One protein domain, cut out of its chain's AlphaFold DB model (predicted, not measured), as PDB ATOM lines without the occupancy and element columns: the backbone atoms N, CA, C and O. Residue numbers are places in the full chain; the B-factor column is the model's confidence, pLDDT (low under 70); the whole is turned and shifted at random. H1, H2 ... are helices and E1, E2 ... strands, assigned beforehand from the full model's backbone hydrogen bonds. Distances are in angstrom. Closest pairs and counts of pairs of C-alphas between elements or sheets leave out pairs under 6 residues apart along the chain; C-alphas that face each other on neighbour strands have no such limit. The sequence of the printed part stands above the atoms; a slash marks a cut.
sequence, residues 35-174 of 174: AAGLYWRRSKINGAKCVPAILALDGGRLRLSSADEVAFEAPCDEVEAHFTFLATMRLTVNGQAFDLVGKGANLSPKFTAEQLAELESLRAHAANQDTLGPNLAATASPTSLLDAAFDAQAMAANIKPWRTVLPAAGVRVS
ATOM      1  N   ALA A  35     -29.114 -23.228   4.295       89.44
ATOM      2  CA  ALA A  35     -27.800 -22.947   4.863       89.44
ATOM      3  C   ALA A  35     -27.813 -22.931   6.393       89.44
ATOM      4  O   ALA A  35     -28.704 -22.365   7.041       89.44
ATOM      5  N   ALA A  36     -26.778 -23.526   6.986       88.31
ATOM      6  CA  ALA A  36     -26.608 -23.576   8.428       88.31
ATOM      7  C   ALA A  36     -25.139 -23.453   8.847       88.31
ATOM      8  O   ALA A  36     -24.250 -24.051   8.244       88.31
ATOM      9  N   GLY A  37     -24.913 -22.727   9.945       88.56
ATOM     10  CA  GLY A  37     -23.644 -22.742  10.663       88.56
ATOM     11  C   GLY A  37     -23.506 -24.020  11.490       88.56
ATOM     12  O   GLY A  37     -24.401 -24.362  12.270       88.56
ATOM     13  N   LEU A  38     -22.387 -24.714  11.309       90.19
ATOM     14  CA  LEU A  38     -21.993 -25.954  11.969       90.19
ATOM     15  C   LEU A  38     -20.527 -25.868  12.422       90.19
ATOM     16  O   LEU A  38     -19.807 -24.921  12.127       90.19
ATOM     17  N   TYR A  39     -20.057 -26.891  13.119       89.19
ATOM     18  CA  TYR A  39     -18.662 -27.015  13.510       89.19
ATOM     19  C   TYR A  39     -18.022 -28.209  12.814       89.19
ATOM     20  O   TYR A  39     -18.484 -29.340  12.939       89.19
ATOM     21  N   TRP A  40     -16.928 -27.963  12.103       91.25
ATOM     22  CA  TRP A  40     -16.160 -28.980  11.405       91.25
ATOM     23  C   TRP A  40     -15.009 -29.501  12.261       91.25
ATOM     24  O   TRP A  40     -14.111 -28.766  12.681       91.25
ATOM     25  N   ARG A  41     -15.012 -30.812  12.504       89.38
ATOM     26  CA  ARG A  41     -13.934 -31.518  13.189       89.38
ATOM     27  C   ARG A  41     -12.865 -31.943  12.179       89.38
ATOM     28  O   ARG A  41     -12.909 -33.044  11.639       89.38
ATOM     29  N   ARG A  42     -11.860 -31.085  11.973       82.00
ATOM     30  CA  ARG A  42     -10.732 -31.345  11.050       82.00
ATOM     31  C   ARG A  42      -9.833 -32.509  11.468       82.00
ATOM     32  O   ARG A  42      -9.201 -33.132  10.625       82.00
ATOM     33  N   SER A  43      -9.739 -32.801  12.766       72.94
ATOM     34  CA  SER A  43      -8.892 -33.879  13.285       72.94
ATOM     35  C   SER A  43      -9.628 -34.702  14.336       72.94
ATOM     36  O   SER A  43     -10.278 -34.162  15.231       72.94
ATOM     37  N   LYS A  44      -9.502 -36.031  14.264       66.62
ATOM     38  CA  LYS A  44      -9.997 -36.930  15.317       66.62
ATOM     39  C   LYS A  44      -9.058 -36.965  16.522       66.62
ATOM     40  O   LYS A  44      -9.555 -37.014  17.644       66.62
ATOM     41  N   ILE A  45      -7.751 -36.853  16.274       57.41
ATOM     42  CA  ILE A  45      -6.667 -36.942  17.265       57.41
ATOM     43  C   ILE A  45      -6.554 -35.632  18.056       57.41
ATOM     44  O   ILE A  45      -6.587 -35.651  19.279       57.41
ATOM     45  N   ASN A  46      -6.568 -34.482  17.371       56.25
ATOM     46  CA  ASN A  46      -6.617 -33.149  17.995       56.25
ATOM     47  C   ASN A  46      -8.062 -32.641  18.161       56.25
ATOM     48  O   ASN A  46      -8.317 -31.436  18.181       56.25
ATOM     49  N   GLY A  47      -9.025 -33.567  18.255       53.72
ATOM     50  CA  GLY A  47     -10.470 -33.339  18.121       53.72
ATOM     51  C   GLY A  47     -11.147 -32.487  19.189       53.72
ATOM     52  O   GLY A  47     -12.371 -32.452  19.232       53.72
ATOM     53  N   ALA A  48     -10.373 -31.799  20.024       58.84
ATOM     54  CA  ALA A  48     -10.863 -30.809  20.968       58.84
ATOM     55  C   ALA A  48     -11.149 -29.446  20.312       58.84
ATOM     56  O   ALA A  48     -11.867 -28.643  20.895       58.84
ATOM     57  N   LYS A  49     -10.616 -29.171  19.112       72.69
ATOM     58  CA  LYS A  49     -10.911 -27.944  18.355       72.69
ATOM     59  C   LYS A  49     -11.695 -28.276  17.090       72.69
ATOM     60  O   LYS A  49     -11.173 -28.909  16.174       72.69
ATOM     61  N   CYS A  50     -12.946 -27.831  17.046       85.50
ATOM     62  CA  CYS A  50     -13.735 -27.785  15.816       85.50
ATOM     63  C   CYS A  50     -13.708 -26.367  15.244       85.50
ATOM     64  O   CYS A  50     -13.741 -25.406  16.015       85.50
ATOM     65  N   VAL A  51     -13.670 -26.246  13.923       88.81
ATOM     66  CA  VAL A  51     -13.648 -24.967  13.206       88.81
ATOM     67  C   VAL A  51     -15.080 -24.580  12.818       88.81
ATOM     68  O   VAL A  51     -15.797 -25.441  12.307       88.81
ATOM     69  N   PRO A  52     -15.521 -23.334  13.053       90.12
ATOM     70  CA  PRO A  52     -16.778 -22.821  12.523       90.12
ATOM     71  C   PRO A  52     -16.842 -22.972  11.006       90.12
ATOM     72  O   PRO A  52     -15.944 -22.520  10.291       90.12
ATOM     73  N   ALA A  53     -17.905 -23.599  10.523       91.81
ATOM     74  CA  ALA A  53     -18.116 -23.862   9.115       91.81
ATOM     75  C   ALA A  53     -19.565 -23.579   8.717       91.81
ATOM     76  O   ALA A  53     -20.488 -23.725   9.517       91.81
ATOM     77  N   ILE A  54     -19.771 -23.188   7.469       92.81
ATOM     78  CA  ILE A  54     -21.081 -22.994   6.867       92.81
ATOM     79  C   ILE A  54     -21.284 -24.134   5.885       92.81
ATOM     80  O   ILE A  54     -20.485 -24.325   4.970       92.81
ATOM     81  N   LEU A  55     -22.350 -24.902   6.095       94.88
ATOM     82  CA  LEU A  55     -22.833 -25.843   5.098       94.88
ATOM     83  C   LEU A  55     -23.990 -25.179   4.361       94.88
ATOM     84  O   LEU A  55     -24.971 -24.771   4.987       94.88
ATOM     85  N   ALA A  56     -23.857 -25.069   3.048       94.06
ATOM     86  CA  ALA A  56     -24.846 -24.479   2.169       94.06
ATOM     87  C   ALA A  56     -25.221 -25.480   1.081       94.06
ATOM     88  O   ALA A  56     -24.362 -26.129   0.491       94.06
ATOM     89  N   LEU A  57     -26.513 -25.598   0.838       92.44
ATOM     90  CA  LEU A  57     -27.102 -26.281  -0.292       92.44
ATOM     91  C   LEU A  57     -27.741 -25.210  -1.165       92.44
ATOM     92  O   LEU A  57     -28.544 -24.425  -0.660       92.44
ATOM     93  N   ASP A  58     -27.389 -25.188  -2.440       89.69
ATOM     94  CA  ASP A  58     -27.998 -24.296  -3.417       89.69
ATOM     95  C   ASP A  58     -27.952 -24.922  -4.811       89.69
ATOM     96  O   ASP A  58     -26.935 -25.491  -5.211       89.69
ATOM     97  N   GLY A  59     -29.070 -24.878  -5.541       85.00
ATOM     98  CA  GLY A  59     -29.130 -25.363  -6.925       85.00
ATOM     99  C   GLY A  59     -28.652 -26.811  -7.126       85.00
ATOM    100  O   GLY A  59     -28.043 -27.122  -8.149       85.00
ATOM    101  N   GLY A  60     -28.875 -27.695  -6.144       89.25
ATOM    102  CA  GLY A  60     -28.428 -29.095  -6.193       89.25
ATOM    103  C   GLY A  60     -26.931 -29.303  -5.924       89.25
ATOM    104  O   GLY A  60     -26.415 -30.401  -6.143       89.25
ATOM    105  N   ARG A  61     -26.222 -28.283  -5.430       93.38
ATOM    106  CA  ARG A  61     -24.817 -28.359  -5.016       93.38
ATOM    107  C   ARG A  61     -24.676 -28.115  -3.525       93.38
ATOM    108  O   ARG A  61     -25.306 -27.221  -2.971       93.38
ATOM    109  N   LEU A  62     -23.812 -28.898  -2.893       95.38
ATOM    110  CA  LEU A  62     -23.467 -28.764  -1.489       95.38
ATOM    111  C   LEU A  62     -22.072 -28.143  -1.368       95.38
ATOM    112  O   LEU A  62     -21.112 -28.642  -1.957       95.38
ATOM    113  N   ARG A  63     -21.959 -27.072  -0.585       96.50
ATOM    114  CA  ARG A  63     -20.716 -26.348  -0.304       96.50
ATOM    115  C   ARG A  63     -20.469 -26.313   1.195       96.50
ATOM    116  O   ARG A  63     -21.348 -25.922   1.960       96.50
ATOM    117  N   LEU A  64     -19.260 -26.683   1.605       96.44
ATOM    118  CA  LEU A  64     -18.778 -26.510   2.972       96.44
ATOM    119  C   LEU A  64     -17.651 -25.480   2.972       96.44
ATOM    120  O   LEU A  64     -16.599 -25.716   2.377       96.44
ATOM    121  N   SER A  65     -17.847 -24.364   3.664       95.25
ATOM    122  CA  SER A  65     -16.837 -23.316   3.828       95.25
ATOM    123  C   SER A  65     -16.520 -23.064   5.297       95.25
ATOM    124  O   SER A  65     -17.318 -23.326   6.190       95.25
ATOM    125  N   SER A  66     -15.324 -22.559   5.554       92.38
ATOM    126  CA  SER A  66     -14.878 -22.009   6.830       92.38
ATOM    127  C   SER A  66     -14.286 -20.619   6.581       92.38
ATOM    128  O   SER A  66     -14.277 -20.159   5.442       92.38
ATOM    129  N   ALA A  67     -13.793 -19.948   7.622       88.94
ATOM    130  CA  ALA A  67     -13.166 -18.634   7.469       88.94
ATOM    131  C   ALA A  67     -11.931 -18.669   6.548       88.94
ATOM    132  O   ALA A  67     -11.664 -17.704   5.843       88.94
ATOM    133  N   ASP A  68     -11.202 -19.787   6.543       89.00
ATOM    134  CA  ASP A  68      -9.912 -19.886   5.856       89.00
ATOM    135  C   ASP A  68     -10.023 -20.527   4.464       89.00
ATOM    136  O   ASP A  68      -9.152 -20.336   3.618       89.00
ATOM    137  N   GLU A  69     -11.059 -21.339   4.226       92.88
ATOM    138  CA  GLU A  69     -11.145 -22.166   3.019       92.88
ATOM    139  C   GLU A  69     -12.563 -22.632   2.681       92.88
ATOM    140  O   GLU A  69     -13.415 -22.811   3.557       92.88
ATOM    141  N   VAL A  70     -12.776 -22.936   1.397       95.81
ATOM    142  CA  VAL A  70     -13.868 -23.802   0.938       95.81
ATOM    143  C   VAL A  70     -13.361 -25.240   0.973       95.81
ATOM    144  O   VAL A  70     -12.534 -25.631   0.156       95.81
ATOM    145  N   ALA A  71     -13.846 -26.018   1.938       94.19
ATOM    146  CA  ALA A  71     -13.407 -27.390   2.166       94.19
ATOM    147  C   ALA A  71     -13.846 -28.332   1.035       94.19
ATOM    148  O   ALA A  71     -13.103 -29.239   0.664       94.19
ATOM    149  N   PHE A  72     -15.049 -28.118   0.493       96.06
ATOM    150  CA  PHE A  72     -15.500 -28.723  -0.758       96.06
ATOM    151  C   PHE A  72     -16.684 -27.951  -1.351       96.06
ATOM    152  O   PHE A  72     -17.415 -27.252  -0.644       96.06
ATOM    153  N   GLU A  73     -16.910 -28.171  -2.642       96.69
ATOM    154  CA  GLU A  73     -18.151 -27.863  -3.344       96.69
ATOM    155  C   GLU A  73     -18.425 -28.989  -4.346       96.69
ATOM    156  O   GLU A  73     -17.571 -29.288  -5.181       96.69
ATOM    157  N   ALA A  74     -19.579 -29.650  -4.239       94.88
ATOM    158  CA  ALA A  74     -19.889 -30.832  -5.041       94.88
ATOM    159  C   ALA A  74     -21.388 -30.945  -5.377       94.88
ATOM    160  O   ALA A  74     -22.228 -30.504  -4.587       94.88
ATOM    161  N   PRO A  75     -21.747 -31.542  -6.527       94.81
ATOM    162  CA  PRO A  75     -23.111 -31.988  -6.812       94.81
ATOM    163  C   PRO A  75     -23.657 -32.922  -5.720       94.81
ATOM    164  O   PRO A  75     -22.920 -33.747  -5.181       94.81
ATOM    165  N   CYS A  76     -24.945 -32.817  -5.383       92.56
ATOM    166  CA  CYS A  76     -25.542 -33.619  -4.305       92.56
ATOM    167  C   CYS A  76     -25.470 -35.134  -4.549       92.56
ATOM    168  O   CYS A  76     -25.318 -35.896  -3.600       92.56
ATOM    169  N   ASP A  77     -25.524 -35.575  -5.804       91.62
ATOM    170  CA  ASP A  77     -25.405 -36.979  -6.209       91.62
ATOM    171  C   ASP A  77     -23.979 -37.548  -6.062       91.62
ATOM    172  O   ASP A  77     -23.786 -38.769  -6.086       91.62
ATOM    173  N   GLU A  78     -22.982 -36.695  -5.836       94.19
ATOM    174  CA  GLU A  78     -21.609 -37.078  -5.485       94.19
ATOM    175  C   GLU A  78     -21.370 -37.112  -3.968       94.19
ATOM    176  O   GLU A  78     -20.340 -37.617  -3.514       94.19
ATOM    177  N   VAL A  79     -22.326 -36.628  -3.169       96.25
ATOM    178  CA  VAL A  79     -22.222 -36.572  -1.709       96.25
ATOM    179  C   VAL A  79     -22.943 -37.757  -1.070       96.25
ATOM    180  O   VAL A  79     -24.069 -38.113  -1.427       96.25
ATOM    181  N   GLU A  80     -22.303 -38.350  -0.068       96.88
ATOM    182  CA  GLU A  80     -22.948 -39.254   0.881       96.88
ATOM    183  C   GLU A  80     -22.985 -38.611   2.269       96.88
ATOM    184  O   GLU A  80     -22.010 -37.995   2.700       96.88
ATOM    185  N   ALA A  81     -24.095 -38.756   2.983       95.88
ATOM    186  CA  ALA A  81     -24.261 -38.273   4.342       95.88
ATOM    187  C   ALA A  81     -24.629 -39.417   5.286       95.88
ATOM    188  O   ALA A  81     -25.590 -40.138   5.057       95.88
ATOM    189  N   HIS A  82     -23.906 -39.527   6.393       94.50
ATOM    190  CA  HIS A  82     -24.195 -40.481   7.454       94.50
ATOM    191  C   HIS A  82     -24.430 -39.737   8.768       94.50
ATOM    192  O   HIS A  82     -23.586 -38.955   9.229       94.50
ATOM    193  N   PHE A  83     -25.572 -39.992   9.404       90.69
ATOM    194  CA  PHE A  83     -25.948 -39.345  10.659       90.69
ATOM    195  C   PHE A  83     -25.743 -40.288  11.838       90.69
ATOM    196  O   PHE A  83     -26.410 -41.305  11.978       90.69
ATOM    197  N   THR A  84     -24.877 -39.900  12.767       83.75
ATOM    198  CA  THR A  84     -24.684 -40.656  14.011       83.75
ATOM    199  C   THR A  84     -25.722 -40.276  15.075       83.75
ATOM    200  O   THR A  84     -26.353 -39.215  15.018       83.75
ATOM    201  N   PHE A  85     -25.862 -41.125  16.097       68.31
ATOM    202  CA  PHE A  85     -26.770 -40.897  17.227       68.31
ATOM    203  C   PHE A  85     -26.409 -39.649  18.061       68.31
ATOM    204  O   PHE A  85     -27.291 -39.007  18.619       68.31
ATOM    205  N   LEU A  86     -25.133 -39.246  18.087       67.31
ATOM    206  CA  LEU A  86     -24.629 -38.093  18.853       67.31
ATOM    207  C   LEU A  86     -24.726 -36.757  18.094       67.31
ATOM    208  O   LEU A  86     -23.878 -35.885  18.266       67.31
ATOM    209  N   ALA A  87     -25.716 -36.600  17.209       76.38
ATOM    210  CA  ALA A  87     -25.903 -35.389  16.398       76.38
ATOM    211  C   ALA A  87     -24.646 -34.961  15.602       76.38
ATOM    212  O   ALA A  87     -24.425 -33.777  15.353       76.38
ATOM    213  N   THR A  88     -23.818 -35.930  15.197       86.81
ATOM    214  CA  THR A  88     -22.720 -35.717  14.240       86.81
ATOM    215  C   THR A  88     -23.176 -36.168  12.861       86.81
ATOM    216  O   THR A  88     -23.710 -37.273  12.724       86.81
ATOM    217  N   MET A  89     -22.936 -35.333  11.859       92.69
ATOM    218  CA  MET A  89     -23.154 -35.609  10.446       92.69
ATOM    219  C   MET A  89     -21.799 -35.790   9.772       92.69
ATOM    220  O   MET A  89     -20.978 -34.877   9.780       92.69
ATOM    221  N   ARG A  90     -21.551 -36.965   9.199       94.06
ATOM    222  CA  ARG A  90     -20.384 -37.203   8.350       94.06
ATOM    223  C   ARG A  90     -20.802 -37.031   6.904       94.06
ATOM    224  O   ARG A  90     -21.690 -37.747   6.459       94.06
ATOM    225  N   LEU A  91     -20.142 -36.131   6.190       95.62
ATOM    226  CA  LEU A  91     -20.255 -36.032   4.738       95.62
ATOM    227  C   LEU A  91     -19.058 -36.722   4.097       95.62
ATOM    228  O   LEU A  91     -17.927 -36.484   4.515       95.62
ATOM    229  N   THR A  92     -19.294 -37.556   3.096       96.88
ATOM    230  CA  THR A  92     -18.251 -38.147   2.262       96.88
ATOM    231  C   THR A  92     -18.374 -37.565   0.863       96.88
ATOM    232  O   THR A  92     -19.420 -37.691   0.232       96.88
ATOM    233  N   VAL A  93     -17.307 -36.926   0.385       95.62
ATOM    234  CA  VAL A  93     -17.232 -36.299  -0.941       95.62
ATOM    235  C   VAL A  93     -15.945 -36.768  -1.596       95.62
ATOM    236  O   VAL A  93     -14.873 -36.591  -1.019       95.62
ATOM    237  N   ASN A  94     -16.032 -37.411  -2.763       91.31
ATOM    238  CA  ASN A  94     -14.864 -37.945  -3.482       91.31
ATOM    239  C   ASN A  94     -13.939 -38.820  -2.607       91.31
ATOM    240  O   ASN A  94     -12.716 -38.761  -2.704       91.31
ATOM    241  N   GLY A  95     -14.526 -39.615  -1.704       90.69
ATOM    242  CA  GLY A  95     -13.795 -40.482  -0.771       90.69
ATOM    243  C   GLY A  95     -13.209 -39.778   0.463       90.69
ATOM    244  O   GLY A  95     -12.682 -40.451   1.347       90.69
ATOM    245  N   GLN A  96     -13.330 -38.452   0.574       93.44
ATOM    246  CA  GLN A  96     -12.893 -37.686   1.740       93.44
ATOM    247  C   GLN A  96     -14.049 -37.462   2.721       93.44
ATOM    248  O   GLN A  96     -15.138 -37.057   2.325       93.44
ATOM    249  N   ALA A  97     -13.797 -37.697   4.012       93.44
ATOM    250  CA  ALA A  97     -14.793 -37.555   5.070       93.44
ATOM    251  C   ALA A  97     -14.675 -36.216   5.818       93.44
ATOM    252  O   ALA A  97     -13.598 -35.837   6.282       93.44
ATOM    253  N   PHE A  98     -15.813 -35.558   6.022       93.50
ATOM    254  CA  PHE A  98     -15.966 -34.304   6.753       93.50
ATOM    255  C   PHE A  98     -16.938 -34.518   7.918       93.50
ATOM    256  O   PHE A  98     -18.142 -34.676   7.722       93.50
ATOM    257  N   ASP A  99     -16.412 -34.558   9.144       92.19
ATOM    258  CA  ASP A  99     -17.213 -34.740  10.359       92.19
ATOM    259  C   ASP A  99     -17.727 -33.377  10.862       92.19
ATOM    260  O   ASP A  99     -16.947 -32.535  11.316       92.19
ATOM    261  N   LEU A 100     -19.040 -33.162  10.792       91.12
ATOM    262  CA  LEU A 100     -19.734 -31.939  11.192       91.12
ATOM    263  C   LEU A 100     -20.582 -32.175  12.443       91.12
ATOM    264  O   LEU A 100     -21.290 -33.173  12.557       91.12
ATOM    265  N   VAL A 101     -20.551 -31.229  13.374       86.94
ATOM    266  CA  VAL A 101     -21.342 -31.258  14.609       86.94
ATOM    267  C   VAL A 101     -22.114 -29.957  14.773       86.94
ATOM    268  O   VAL A 101     -21.665 -28.894  14.350       86.94
ATOM    269  N   GLY A 102     -23.287 -30.029  15.400       77.00
ATOM    270  CA  GLY A 102     -24.102 -28.837  15.656       77.00
ATOM    271  C   GLY A 102     -23.515 -27.931  16.740       77.00
ATOM    272  O   GLY A 102     -23.714 -26.726  16.708       77.00
ATOM    273  N   LYS A 103     -22.743 -28.484  17.684       74.88
ATOM    274  CA  LYS A 103     -22.129 -27.725  18.779       74.88
ATOM    275  C   LYS A 103     -20.620 -27.928  18.796       74.88
ATOM    276  O   LYS A 103     -20.146 -29.062  18.818       74.88
ATOM    277  N   GLY A 104     -19.879 -26.823  18.810       66.94
ATOM    278  CA  GLY A 104     -18.432 -26.832  18.977       66.94
ATOM    279  C   GLY A 104     -18.023 -27.310  20.369       66.94
ATOM    280  O   GLY A 104     -18.811 -27.308  21.316       66.94
ATOM    281  N   ALA A 105     -16.764 -27.708  20.511       65.94
ATOM    282  CA  ALA A 105     -16.194 -27.939  21.833       65.94
ATOM    283  C   ALA A 105     -15.967 -26.592  22.546       65.94
ATOM    284  O   ALA A 105     -15.863 -25.559  21.892       65.94
ATOM    285  N   ASN A 106     -15.797 -26.584  23.871       66.88
ATOM    286  CA  ASN A 106     -15.509 -25.343  24.618       66.88
ATOM    287  C   ASN A 106     -14.253 -24.596  24.120       66.88
ATOM    288  O   ASN A 106     -14.116 -23.401  24.353       66.88
ATOM    289  N   LEU A 107     -13.334 -25.296  23.447       71.50
ATOM    290  CA  LEU A 107     -12.106 -24.741  22.867       71.50
ATOM    291  C   LEU A 107     -12.258 -24.319  21.397       71.50
ATOM    292  O   LEU A 107     -11.284 -23.875  20.784       71.50
ATOM    293  N   SER A 108     -13.442 -24.497  20.810       76.81
ATOM    294  CA  SER A 108     -13.731 -24.044  19.456       76.81
ATOM    295  C   SER A 108     -13.840 -22.519  19.410       76.81
ATOM    296  O   SER A 108     -14.494 -21.928  20.272       76.81
ATOM    297  N   PRO A 109     -13.247 -21.867  18.397       81.06
ATOM    298  CA  PRO A 109     -13.487 -20.453  18.166       81.06
ATOM    299  C   PRO A 109     -14.961 -20.198  17.820       81.06
ATOM    300  O   PRO A 109     -15.699 -21.099  17.410       81.06
ATOM    301  N   LYS A 110     -15.393 -18.952  18.005       83.44
ATOM    302  CA  LYS A 110     -16.707 -18.480  17.554       83.44
ATOM    303  C   LYS A 110     -16.671 -18.198  16.048       83.44
ATOM    304  O   LYS A 110     -15.593 -18.004  15.490       83.44
ATOM    305  N   PHE A 111     -17.842 -18.159  15.419       82.81
ATOM    306  CA  PHE A 111     -17.984 -17.667  14.047       82.81
ATOM    307  C   PHE A 111     -17.483 -16.223  13.945       82.81
ATOM    308  O   PHE A 111     -17.708 -15.421  14.857       82.81
ATOM    309  N   THR A 112     -16.805 -15.898  12.847       86.19
ATOM    310  CA  THR A 112     -16.398 -14.517  12.559       86.19
ATOM    311  C   THR A 112     -17.599 -13.689  12.091       86.19
ATOM    312  O   THR A 112     -18.610 -14.238  11.651       86.19
ATOM    313  N   ALA A 113     -17.498 -12.358  12.157       85.56
ATOM    314  CA  ALA A 113     -18.551 -11.471  11.655       85.56
ATOM    315  C   ALA A 113     -18.830 -11.688  10.155       85.56
ATOM    316  O   ALA A 113     -19.982 -11.675   9.735       85.56
ATOM    317  N   GLU A 114     -17.788 -11.961   9.370       86.25
ATOM    318  CA  GLU A 114     -17.894 -12.259   7.938       86.25
ATOM    319  C   GLU A 114     -18.656 -13.563   7.683       86.25
ATOM    320  O   GLU A 114     -19.557 -13.592   6.851       86.25
ATOM    321  N   GLN A 115     -18.369 -14.620   8.452       86.62
ATOM    322  CA  GLN A 115     -19.113 -15.877   8.350       86.62
ATOM    323  C   GLN A 115     -20.584 -15.705   8.746       86.62
ATOM    324  O   GLN A 115     -21.467 -16.322   8.153       86.62
ATOM    325  N   LEU A 116     -20.870 -14.873   9.750       85.81
ATOM    326  CA  LEU A 116     -22.249 -14.577  10.138       85.81
ATOM    327  C   LEU A 116     -22.993 -13.826   9.025       85.81
ATOM    328  O   LEU A 116     -24.118 -14.202   8.706       85.81
ATOM    329  N   ALA A 117     -22.348 -12.841   8.391       83.94
ATOM    330  CA  ALA A 117     -22.908 -12.121   7.250       83.94
ATOM    331  C   ALA A 117     -23.117 -13.032   6.022       83.94
ATOM    332  O   ALA A 117     -24.157 -12.953   5.368       83.94
ATOM    333  N   GLU A 118     -22.175 -13.938   5.727       86.31
ATOM    334  CA  GLU A 118     -22.327 -14.944   4.660       86.31
ATOM    335  C   GLU A 118     -23.521 -15.863   4.947       86.31
ATOM    336  O   GLU A 118     -24.377 -16.068   4.085       86.31
ATOM    337  N   LEU A 119     -23.622 -16.383   6.173       85.88
ATOM    338  CA  LEU A 119     -24.725 -17.253   6.574       85.88
ATOM    339  C   LEU A 119     -26.084 -16.544   6.476       85.88
ATOM    340  O   LEU A 119     -27.063 -17.158   6.050       85.88
ATOM    341  N   GLU A 120     -26.156 -15.269   6.860       83.56
ATOM    342  CA  GLU A 120     -27.360 -14.448   6.719       83.56
ATOM    343  C   GLU A 120     -27.744 -14.262   5.249       83.56
ATOM    344  O   GLU A 120     -28.892 -14.513   4.878       83.56
ATOM    345  N   SER A 121     -26.777 -13.917   4.397       85.62
ATOM    346  CA  SER A 121     -26.991 -13.755   2.958       85.62
ATOM    347  C   SER A 121     -27.521 -15.038   2.306       85.62
ATOM    348  O   SER A 121     -28.519 -15.003   1.585       85.62
ATOM    349  N   LEU A 122     -26.921 -16.190   2.623       85.19
ATOM    350  CA  LEU A 122     -27.349 -17.493   2.107       85.19
ATOM    351  C   LEU A 122     -28.757 -17.874   2.577       85.19
ATOM    352  O   LEU A 122     -29.543 -18.437   1.817       85.19
ATOM    353  N   ARG A 123     -29.106 -17.554   3.826       83.38
ATOM    354  CA  ARG A 123     -30.452 -17.805   4.357       83.38
ATOM    355  C   ARG A 123     -31.496 -16.891   3.732       83.38
ATOM    356  O   ARG A 123     -32.580 -17.367   3.410       83.38
ATOM    357  N   ALA A 124     -31.172 -15.616   3.522       82.06
ATOM    358  CA  ALA A 124     -32.041 -14.690   2.802       82.06
ATOM    359  C   ALA A 124     -32.266 -15.161   1.358       82.06
ATOM    360  O   ALA A 124     -33.392 -15.135   0.868       82.06
ATOM    361  N   HIS A 125     -31.216 -15.663   0.698       79.62
ATOM    362  CA  HIS A 125     -31.332 -16.274  -0.621       79.62
ATOM    363  C   HIS A 125     -32.280 -17.482  -0.610       79.62
ATOM    364  O   HIS A 125     -33.217 -17.527  -1.403       79.62
ATOM    365  N   ALA A 126     -32.091 -18.412   0.331       77.44
ATOM    366  CA  ALA A 126     -32.937 -19.595   0.469       77.44
ATOM    367  C   ALA A 126     -34.410 -19.254   0.760       77.44
ATOM    368  O   ALA A 126     -35.306 -19.874   0.192       77.44
ATOM    369  N   ALA A 127     -34.673 -18.245   1.598       73.88
ATOM    370  CA  ALA A 127     -36.031 -17.796   1.912       73.88
ATOM    371  C   ALA A 127     -36.773 -17.245   0.682       73.88
ATOM    372  O   ALA A 127     -37.980 -17.426   0.560       73.88
ATOM    373  N   ASN A 128     -36.050 -16.618  -0.250       72.31
ATOM    374  CA  ASN A 128     -36.627 -16.086  -1.483       72.31
ATOM    375  C   ASN A 128     -36.924 -17.166  -2.537       72.31
ATOM    376  O   ASN A 128     -37.630 -16.878  -3.500       72.31
ATOM    377  N   GLN A 129     -36.385 -18.383  -2.387       65.88
ATOM    378  CA  GLN A 129     -36.569 -19.460  -3.364       65.88
ATOM    379  C   GLN A 129     -37.803 -20.345  -3.107       65.88
ATOM    380  O   GLN A 129     -38.112 -21.162  -3.965       65.88
ATOM    381  N   ASP A 130     -38.530 -20.175  -1.992       54.62
ATOM    382  CA  ASP A 130     -39.813 -20.845  -1.657       54.62
ATOM    383  C   ASP A 130     -39.887 -22.353  -2.007       54.62
ATOM    384  O   ASP A 130     -40.901 -22.883  -2.459       54.62
ATOM    385  N   THR A 131     -38.771 -23.071  -1.850       53.41
ATOM    386  CA  THR A 131     -38.600 -24.441  -2.370       53.41
ATOM    387  C   THR A 131     -38.640 -25.535  -1.317       53.41
ATOM    388  O   THR A 131     -38.757 -26.717  -1.640       53.41
ATOM    389  N   LEU A 132     -38.612 -25.160  -0.043       54.19
ATOM    390  CA  LEU A 132     -38.884 -26.044   1.081       54.19
ATOM    391  C   LEU A 132     -40.173 -25.537   1.720       54.19
ATOM    392  O   LEU A 132     -40.139 -24.535   2.426       54.19
ATOM    393  N   GLY A 133     -41.300 -26.196   1.426       42.69
ATOM    394  CA  GLY A 133     -42.647 -25.766   1.821       42.69
ATOM    395  C   GLY A 133     -42.810 -25.342   3.298       42.69
ATOM    396  O   GLY A 133     -41.923 -25.557   4.129       42.69
ATOM    397  N   PRO A 134     -43.981 -24.799   3.679       40.94
ATOM    398  CA  PRO A 134     -44.177 -23.909   4.837       40.94
ATOM    399  C   PRO A 134     -43.665 -24.414   6.204       40.94
ATOM    400  O   PRO A 134     -43.405 -23.612   7.098       40.94
ATOM    401  N   ASN A 135     -43.456 -25.722   6.374       39.66
ATOM    402  CA  ASN A 135     -42.971 -26.333   7.614       39.66
ATOM    403  C   ASN A 135     -41.456 -26.188   7.883       39.66
ATOM    404  O   ASN A 135     -41.053 -26.331   9.033       39.66
ATOM    405  N   LEU A 136     -40.613 -25.908   6.877       47.75
ATOM    406  CA  LEU A 136     -39.169 -25.649   7.072       47.75
ATOM    407  C   LEU A 136     -38.849 -24.146   7.105       47.75
ATOM    408  O   LEU A 136     -37.966 -23.717   7.851       47.75
ATOM    409  N   ALA A 137     -39.620 -23.333   6.375       41.28
ATOM    410  CA  ALA A 137     -39.561 -21.874   6.455       41.28
ATOM    411  C   ALA A 137     -39.993 -21.348   7.841       41.28
ATOM    412  O   ALA A 137     -39.409 -20.396   8.353       41.28
ATOM    413  N   ALA A 138     -40.945 -22.016   8.510       40.12
ATOM    414  CA  ALA A 138     -41.397 -21.654   9.860       40.12
ATOM    415  C   ALA A 138     -40.330 -21.841  10.961       40.12
ATOM    416  O   ALA A 138     -40.444 -21.248  12.031       40.12
ATOM    417  N   THR A 139     -39.269 -22.616  10.709       44.81
ATOM    418  CA  THR A 139     -38.097 -22.678  11.606       44.81
ATOM    419  C   THR A 139     -37.102 -21.536  11.394       44.81
ATOM    420  O   THR A 139     -36.139 -21.423  12.149       44.81
ATOM    421  N   ALA A 140     -37.339 -20.673  10.404       41.31
ATOM    422  CA  ALA A 140     -36.477 -19.558  10.058       41.31
ATOM    423  C   ALA A 140     -37.188 -18.208  10.218       41.31
ATOM    424  O   ALA A 140     -37.313 -17.439   9.271       41.31
ATOM    425  N   SER A 141     -37.640 -17.874  11.431       37.75
ATOM    426  CA  SER A 141     -37.939 -16.469  11.733       37.75
ATOM    427  C   SER A 141     -36.627 -15.668  11.759       37.75
ATOM    428  O   SER A 141     -35.756 -15.981  12.577       37.75
ATOM    429  N   PRO A 142     -36.471 -14.625  10.923       44.22
ATOM    430  CA  PRO A 142     -35.216 -13.879  10.805       44.22
ATOM    431  C   PRO A 142     -34.803 -13.201  12.121       44.22
ATOM    432  O   PRO A 142     -33.619 -13.103  12.423       44.22
ATOM    433  N   THR A 143     -35.769 -12.826  12.963       41.12
ATOM    434  CA  THR A 143     -35.541 -12.182  14.267       41.12
ATOM    435  C   THR A 143     -35.218 -13.145  15.413       41.12
ATOM    436  O   THR A 143     -34.567 -12.727  16.359       41.12
ATOM    437  N   SER A 144     -35.597 -14.428  15.339       46.81
ATOM    438  CA  SER A 144     -35.260 -15.431  16.376       46.81
ATOM    439  C   SER A 144     -33.957 -16.188  16.085       46.81
ATOM    440  O   SER A 144     -33.426 -16.880  16.951       46.81
ATOM    441  N   LEU A 145     -33.438 -16.080  14.858       48.50
ATOM    442  CA  LEU A 145     -32.280 -16.841  14.392       48.50
ATOM    443  C   LEU A 145     -30.928 -16.190  14.698       48.50
ATOM    444  O   LEU A 145     -29.933 -16.910  14.789       48.50
ATOM    445  N   LEU A 146     -30.883 -14.865  14.860       43.56
ATOM    446  CA  LEU A 146     -29.687 -14.158  15.325       43.56
ATOM    447  C   LEU A 146     -29.333 -14.630  16.741       43.56
ATOM    448  O   LEU A 146     -28.224 -15.114  16.947       43.56
ATOM    449  N   ASP A 147     -30.300 -14.661  17.663       42.19
ATOM    450  CA  ASP A 147     -30.102 -15.218  19.011       42.19
ATOM    451  C   ASP A 147     -29.689 -16.703  18.983       42.19
ATOM    452  O   ASP A 147     -28.797 -17.125  19.720       42.19
ATOM    453  N   ALA A 148     -30.255 -17.494  18.065       44.53
ATOM    454  CA  ALA A 148     -29.924 -18.911  17.894       44.53
ATOM    455  C   ALA A 148     -28.514 -19.172  17.311       44.53
ATOM    456  O   ALA A 148     -27.935 -20.236  17.527       44.53
ATOM    457  N   ALA A 149     -27.950 -18.231  16.550       47.78
ATOM    458  CA  ALA A 149     -26.584 -18.333  16.034       47.78
ATOM    459  C   ALA A 149     -25.535 -17.909  17.079       47.78
ATOM    460  O   ALA A 149     -24.392 -18.365  17.014       47.78
ATOM    461  N   PHE A 150     -25.924 -17.080  18.055       49.72
ATOM    462  CA  PHE A 150     -25.072 -16.677  19.179       49.72
ATOM    463  C   PHE A 150     -25.132 -17.640  20.375       49.72
ATOM    464  O   PHE A 150     -24.217 -17.630  21.204       49.72
ATOM    465  N   ASP A 151     -26.146 -18.508  20.443       53.34
ATOM    466  CA  ASP A 151     -26.264 -19.552  21.459       53.34
ATOM    467  C   ASP A 151     -25.777 -20.918  20.936       53.34
ATOM    468  O   ASP A 151     -26.407 -21.579  20.107       53.34
ATOM    469  N   ALA A 152     -24.659 -21.402  21.485       45.72
ATOM    470  CA  ALA A 152     -24.116 -22.731  21.197       45.72
ATOM    471  C   ALA A 152     -25.115 -23.879  21.475       45.72
ATOM    472  O   ALA A 152     -24.929 -24.991  20.975       45.72
ATOM    473  N   GLN A 153     -26.159 -23.641  22.278       44.72
ATOM    474  CA  GLN A 153     -27.249 -24.584  22.520       44.72
ATOM    475  C   GLN A 153     -28.252 -24.638  21.361       44.72
ATOM    476  O   GLN A 153     -28.719 -25.723  21.011       44.72
ATOM    477  N   ALA A 154     -28.520 -23.510  20.707       56.06
ATOM    478  CA  ALA A 154     -29.375 -23.459  19.529       56.06
ATOM    479  C   ALA A 154     -28.681 -24.033  18.278       56.06
ATOM    480  O   ALA A 154     -29.339 -24.636  17.432       56.06
ATOM    481  N   MET A 155     -27.345 -23.995  18.202       56.66
ATOM    482  CA  MET A 155     -26.612 -24.589  17.075       56.66
ATOM    483  C   MET A 155     -26.656 -26.128  17.038       56.66
ATOM    484  O   MET A 155     -26.621 -26.721  15.959       56.66
ATOM    485  N   ALA A 156     -26.836 -26.807  18.179       56.84
ATOM    486  CA  ALA A 156     -27.087 -28.254  18.196       56.84
ATOM    487  C   ALA A 156     -28.348 -28.634  17.391       56.84
ATOM    488  O   ALA A 156     -28.408 -29.719  16.805       56.84
ATOM    489  N   ALA A 157     -29.324 -27.724  17.299       67.69
ATOM    490  CA  ALA A 157     -30.524 -27.910  16.493       67.69
ATOM    491  C   ALA A 157     -30.247 -27.840  14.980       67.69
ATOM    492  O   ALA A 157     -31.030 -28.392  14.212       67.69
ATOM    493  N   ASN A 158     -29.123 -27.262  14.539       78.44
ATOM    494  CA  ASN A 158     -28.822 -27.053  13.118       78.44
ATOM    495  C   ASN A 158     -28.531 -28.347  12.346       78.44
ATOM    496  O   ASN A 158     -28.648 -28.346  11.128       78.44
ATOM    497  N   ILE A 159     -28.185 -29.456  13.015       84.12
ATOM    498  CA  ILE A 159     -27.978 -30.760  12.351       84.12
ATOM    499  C   ILE A 159     -29.308 -31.420  11.977       84.12
ATOM    500  O   ILE A 159     -29.398 -32.112  10.965       84.12
ATOM    501  N   LYS A 160     -30.354 -31.223  12.787       84.81
ATOM    502  CA  LYS A 160     -31.622 -31.944  12.630       84.81
ATOM    503  C   LYS A 160     -32.306 -31.660  11.280       84.81
ATOM    504  O   LYS A 160     -32.698 -32.640  10.648       84.81
ATOM    505  N   PRO A 161     -32.406 -30.405  10.791       87.31
ATOM    506  CA  PRO A 161     -32.979 -30.111   9.476       87.31
ATOM    507  C   PRO A 161     -32.281 -30.829   8.315       87.31
ATOM    508  O   PRO A 161     -32.951 -31.258   7.377       87.31
ATOM    509  N   TRP A 162     -30.962 -31.043   8.391       89.31
ATOM    510  CA  TRP A 162     -30.207 -31.699   7.316       89.31
ATOM    511  C   TRP A 162     -30.642 -33.141   7.051       89.31
ATOM    512  O   TRP A 162     -30.510 -33.610   5.926       89.31
ATOM    513  N   ARG A 163     -31.237 -33.826   8.036       89.12
ATOM    514  CA  ARG A 163     -31.808 -35.169   7.832       89.12
ATOM    515  C   ARG A 163     -32.968 -35.183   6.839       89.12
ATOM    516  O   ARG A 163     -33.215 -36.212   6.226       89.12
ATOM    517  N   THR A 164     -33.667 -34.063   6.697       88.19
ATOM    518  CA  THR A 164     -34.764 -33.903   5.736       88.19
ATOM    519  C   THR A 164     -34.268 -33.252   4.450       88.19
ATOM    520  O   THR A 164     -34.641 -33.676   3.361       88.19
ATOM    521  N   VAL A 165     -33.401 -32.243   4.574       89.69
ATOM    522  CA  VAL A 165     -32.908 -31.450   3.440       89.69
ATOM    523  C   VAL A 165     -32.005 -32.270   2.512       89.69
ATOM    524  O   VAL A 165     -32.183 -32.205   1.301       89.69
ATOM    525  N   LEU A 166     -31.068 -33.064   3.048       91.88
ATOM    526  CA  LEU A 166     -30.101 -33.800   2.220       91.88
ATOM    527  C   LEU A 166     -30.768 -34.860   1.319       91.88
ATOM    528  O   LEU A 166     -30.536 -34.807   0.111       91.88
ATOM    529  N   PRO A 167     -31.644 -35.757   1.822       90.62
ATOM    530  CA  PRO A 167     -32.363 -36.683   0.945       90.62
ATOM    531  C   PRO A 167     -33.223 -35.973  -0.108       90.62
ATOM    532  O   PRO A 167     -33.256 -36.402  -1.257       90.62
ATOM    533  N   ALA A 168     -33.896 -34.874   0.261       87.19
ATOM    534  CA  ALA A 168     -34.732 -34.103  -0.665       87.19
ATOM    535  C   ALA A 168     -33.920 -33.469  -1.809       87.19
ATOM    536  O   ALA A 168     -34.439 -33.289  -2.908       87.19
ATOM    537  N   ALA A 169     -32.643 -33.176  -1.561       87.06
ATOM    538  CA  ALA A 169     -31.701 -32.653  -2.544       87.06
ATOM    539  C   ALA A 169     -31.022 -33.740  -3.400       87.06
ATOM    540  O   ALA A 169     -30.236 -33.414  -4.287       87.06
ATOM    541  N   GLY A 170     -31.298 -35.024  -3.144       89.19
ATOM    542  CA  GLY A 170     -30.689 -36.149  -3.860       89.19
ATOM    543  C   GLY A 170     -29.357 -36.637  -3.283       89.19
ATOM    544  O   GLY A 170     -28.690 -37.454  -3.918       89.19
ATOM    545  N   VAL A 171     -28.969 -36.185  -2.086       91.81
ATOM    546  CA  VAL A 171     -27.794 -36.716  -1.378       91.81
ATOM    547  C   VAL A 171     -28.084 -38.135  -0.903       91.81
ATOM    548  O   VAL A 171     -29.144 -38.407  -0.330       91.81
ATOM    549  N   ARG A 172     -27.129 -39.051  -1.098       93.38
ATOM    550  CA  ARG A 172     -27.243 -40.418  -0.574       93.38
ATOM    551  C   ARG A 172     -27.124 -40.384   0.946       93.38
ATOM    552  O   ARG A 172     -26.119 -39.905   1.458       93.38
ATOM    553  N   VAL A 173     -28.127 -40.889   1.664       91.06
ATOM    554  CA  VAL A 173     -28.100 -40.951   3.133       91.06
ATOM    555  C   VAL A 173     -28.039 -42.399   3.602       91.06
ATOM    556  O   VAL A 173     -28.861 -43.207   3.166       91.06
ATOM    557  N   SER A 174     -27.069 -42.701   4.469       85.38
ATOM    558  CA  SER A 174     -26.831 -44.018   5.078       85.38
ATOM    559  C   SER A 174     -26.969 -44.011   6.600       85.38
ATOM    560  O   SER A 174     -26.826 -42.934   7.237       85.38
TER     561      SER A 174
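Overview. This is residues 35 to 174 of the 174 residues of an uncharacterized protein of Labedaea rhizosphaerae (UniProt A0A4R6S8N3). One curled, strongly twisted sheet of seven strands folds back on itself like part of a barrel, E4, E3 and E2 making one leaf, E7, E6 and E5 the other, and E1 the hinge between them. H1 packs along E2 and E1, H4 crosses over E1, and H5 sits beside the strands next to E5, while H2 lies farthest out. The printed part has 140 residues, with seven named strands followed by five named helices. The sheet runs E4, E3, E2, E1, E7, E6, E5, antiparallel throughout, and the class is mixed, helices and strands. The whole is compact, with a radius of gyration of the C-alphas of 14.1 A and spans of 41 by 33 by 28 A.

Along the chain. Find C-alpha 35 at (-27.800, -22.947, 4.863); from there E1 runs 18.3 A to residue 41. E2, residues 51 to 58, covers 22.0 A, and E3, 61 to 66, 16.7 A. E4 is residues 70 to 75, E5 79 to 83, E6 88 to 93 and E7 96 to 101. At C-alpha 113, (-18.551, -11.471, 11.655), begins H1, which runs 22.8 A to residue 128. H2 is residues 134 to 137, H3 142 to 150 and H4 152 to 159. H5, residues 162 to 168, ends at C-alpha 168, (-34.732, -34.103, -0.665).

Arrangement. Look first at two meanders, each strand the antiparallel neighbour of the one before: E1 E2 E3 E4 and E5 E6 E7. In the first, N 38 and O 53 are 2.8 A apart, N 56 and O 63 2.9 A, and N 62 and O 74 2.8 A. In the second, N 82 and O 90 are 2.8 A apart, and N 91 and O 98 2.9 A. E1 and E7, one from each meander, are antiparallel neighbours, with N 39 and O 101 within hydrogen-bond range at 2.8 A. H1 is on the sheet at a height of 8.7 A, over E2 and E1; the C-alphas of Ala 35 and Arg 123, closest of E1 and H1, are 5.8 A apart. H4 is on the sheet across E1, at 64 degrees on the local plane. H5 is on the same face as H4, over none of the strands. H3 and H4 only just touch, only at the corner, with 3 pairs of C-alphas within 8 A, the closest Ala 148 and Ala 154 at 4.9 A. Every O i to N i+4 pair is within hydrogen-bond range in H1; H3 has 3 of 5, H5 2 of 3, and H4 0 of 4, with 2 of 5 O i to N i+3 pairs; H2 is too short for such a pair.

Size, cuts and confidence. The two C-alphas farthest apart, Ile 45 and Pro 134, are 41.6 A apart. The printed part has no cut, and its long link is E7 to H1. Confidence is under 70 at residues 44 to 48, 85 to 86, 104 to 106 and 129 to 157 of this model.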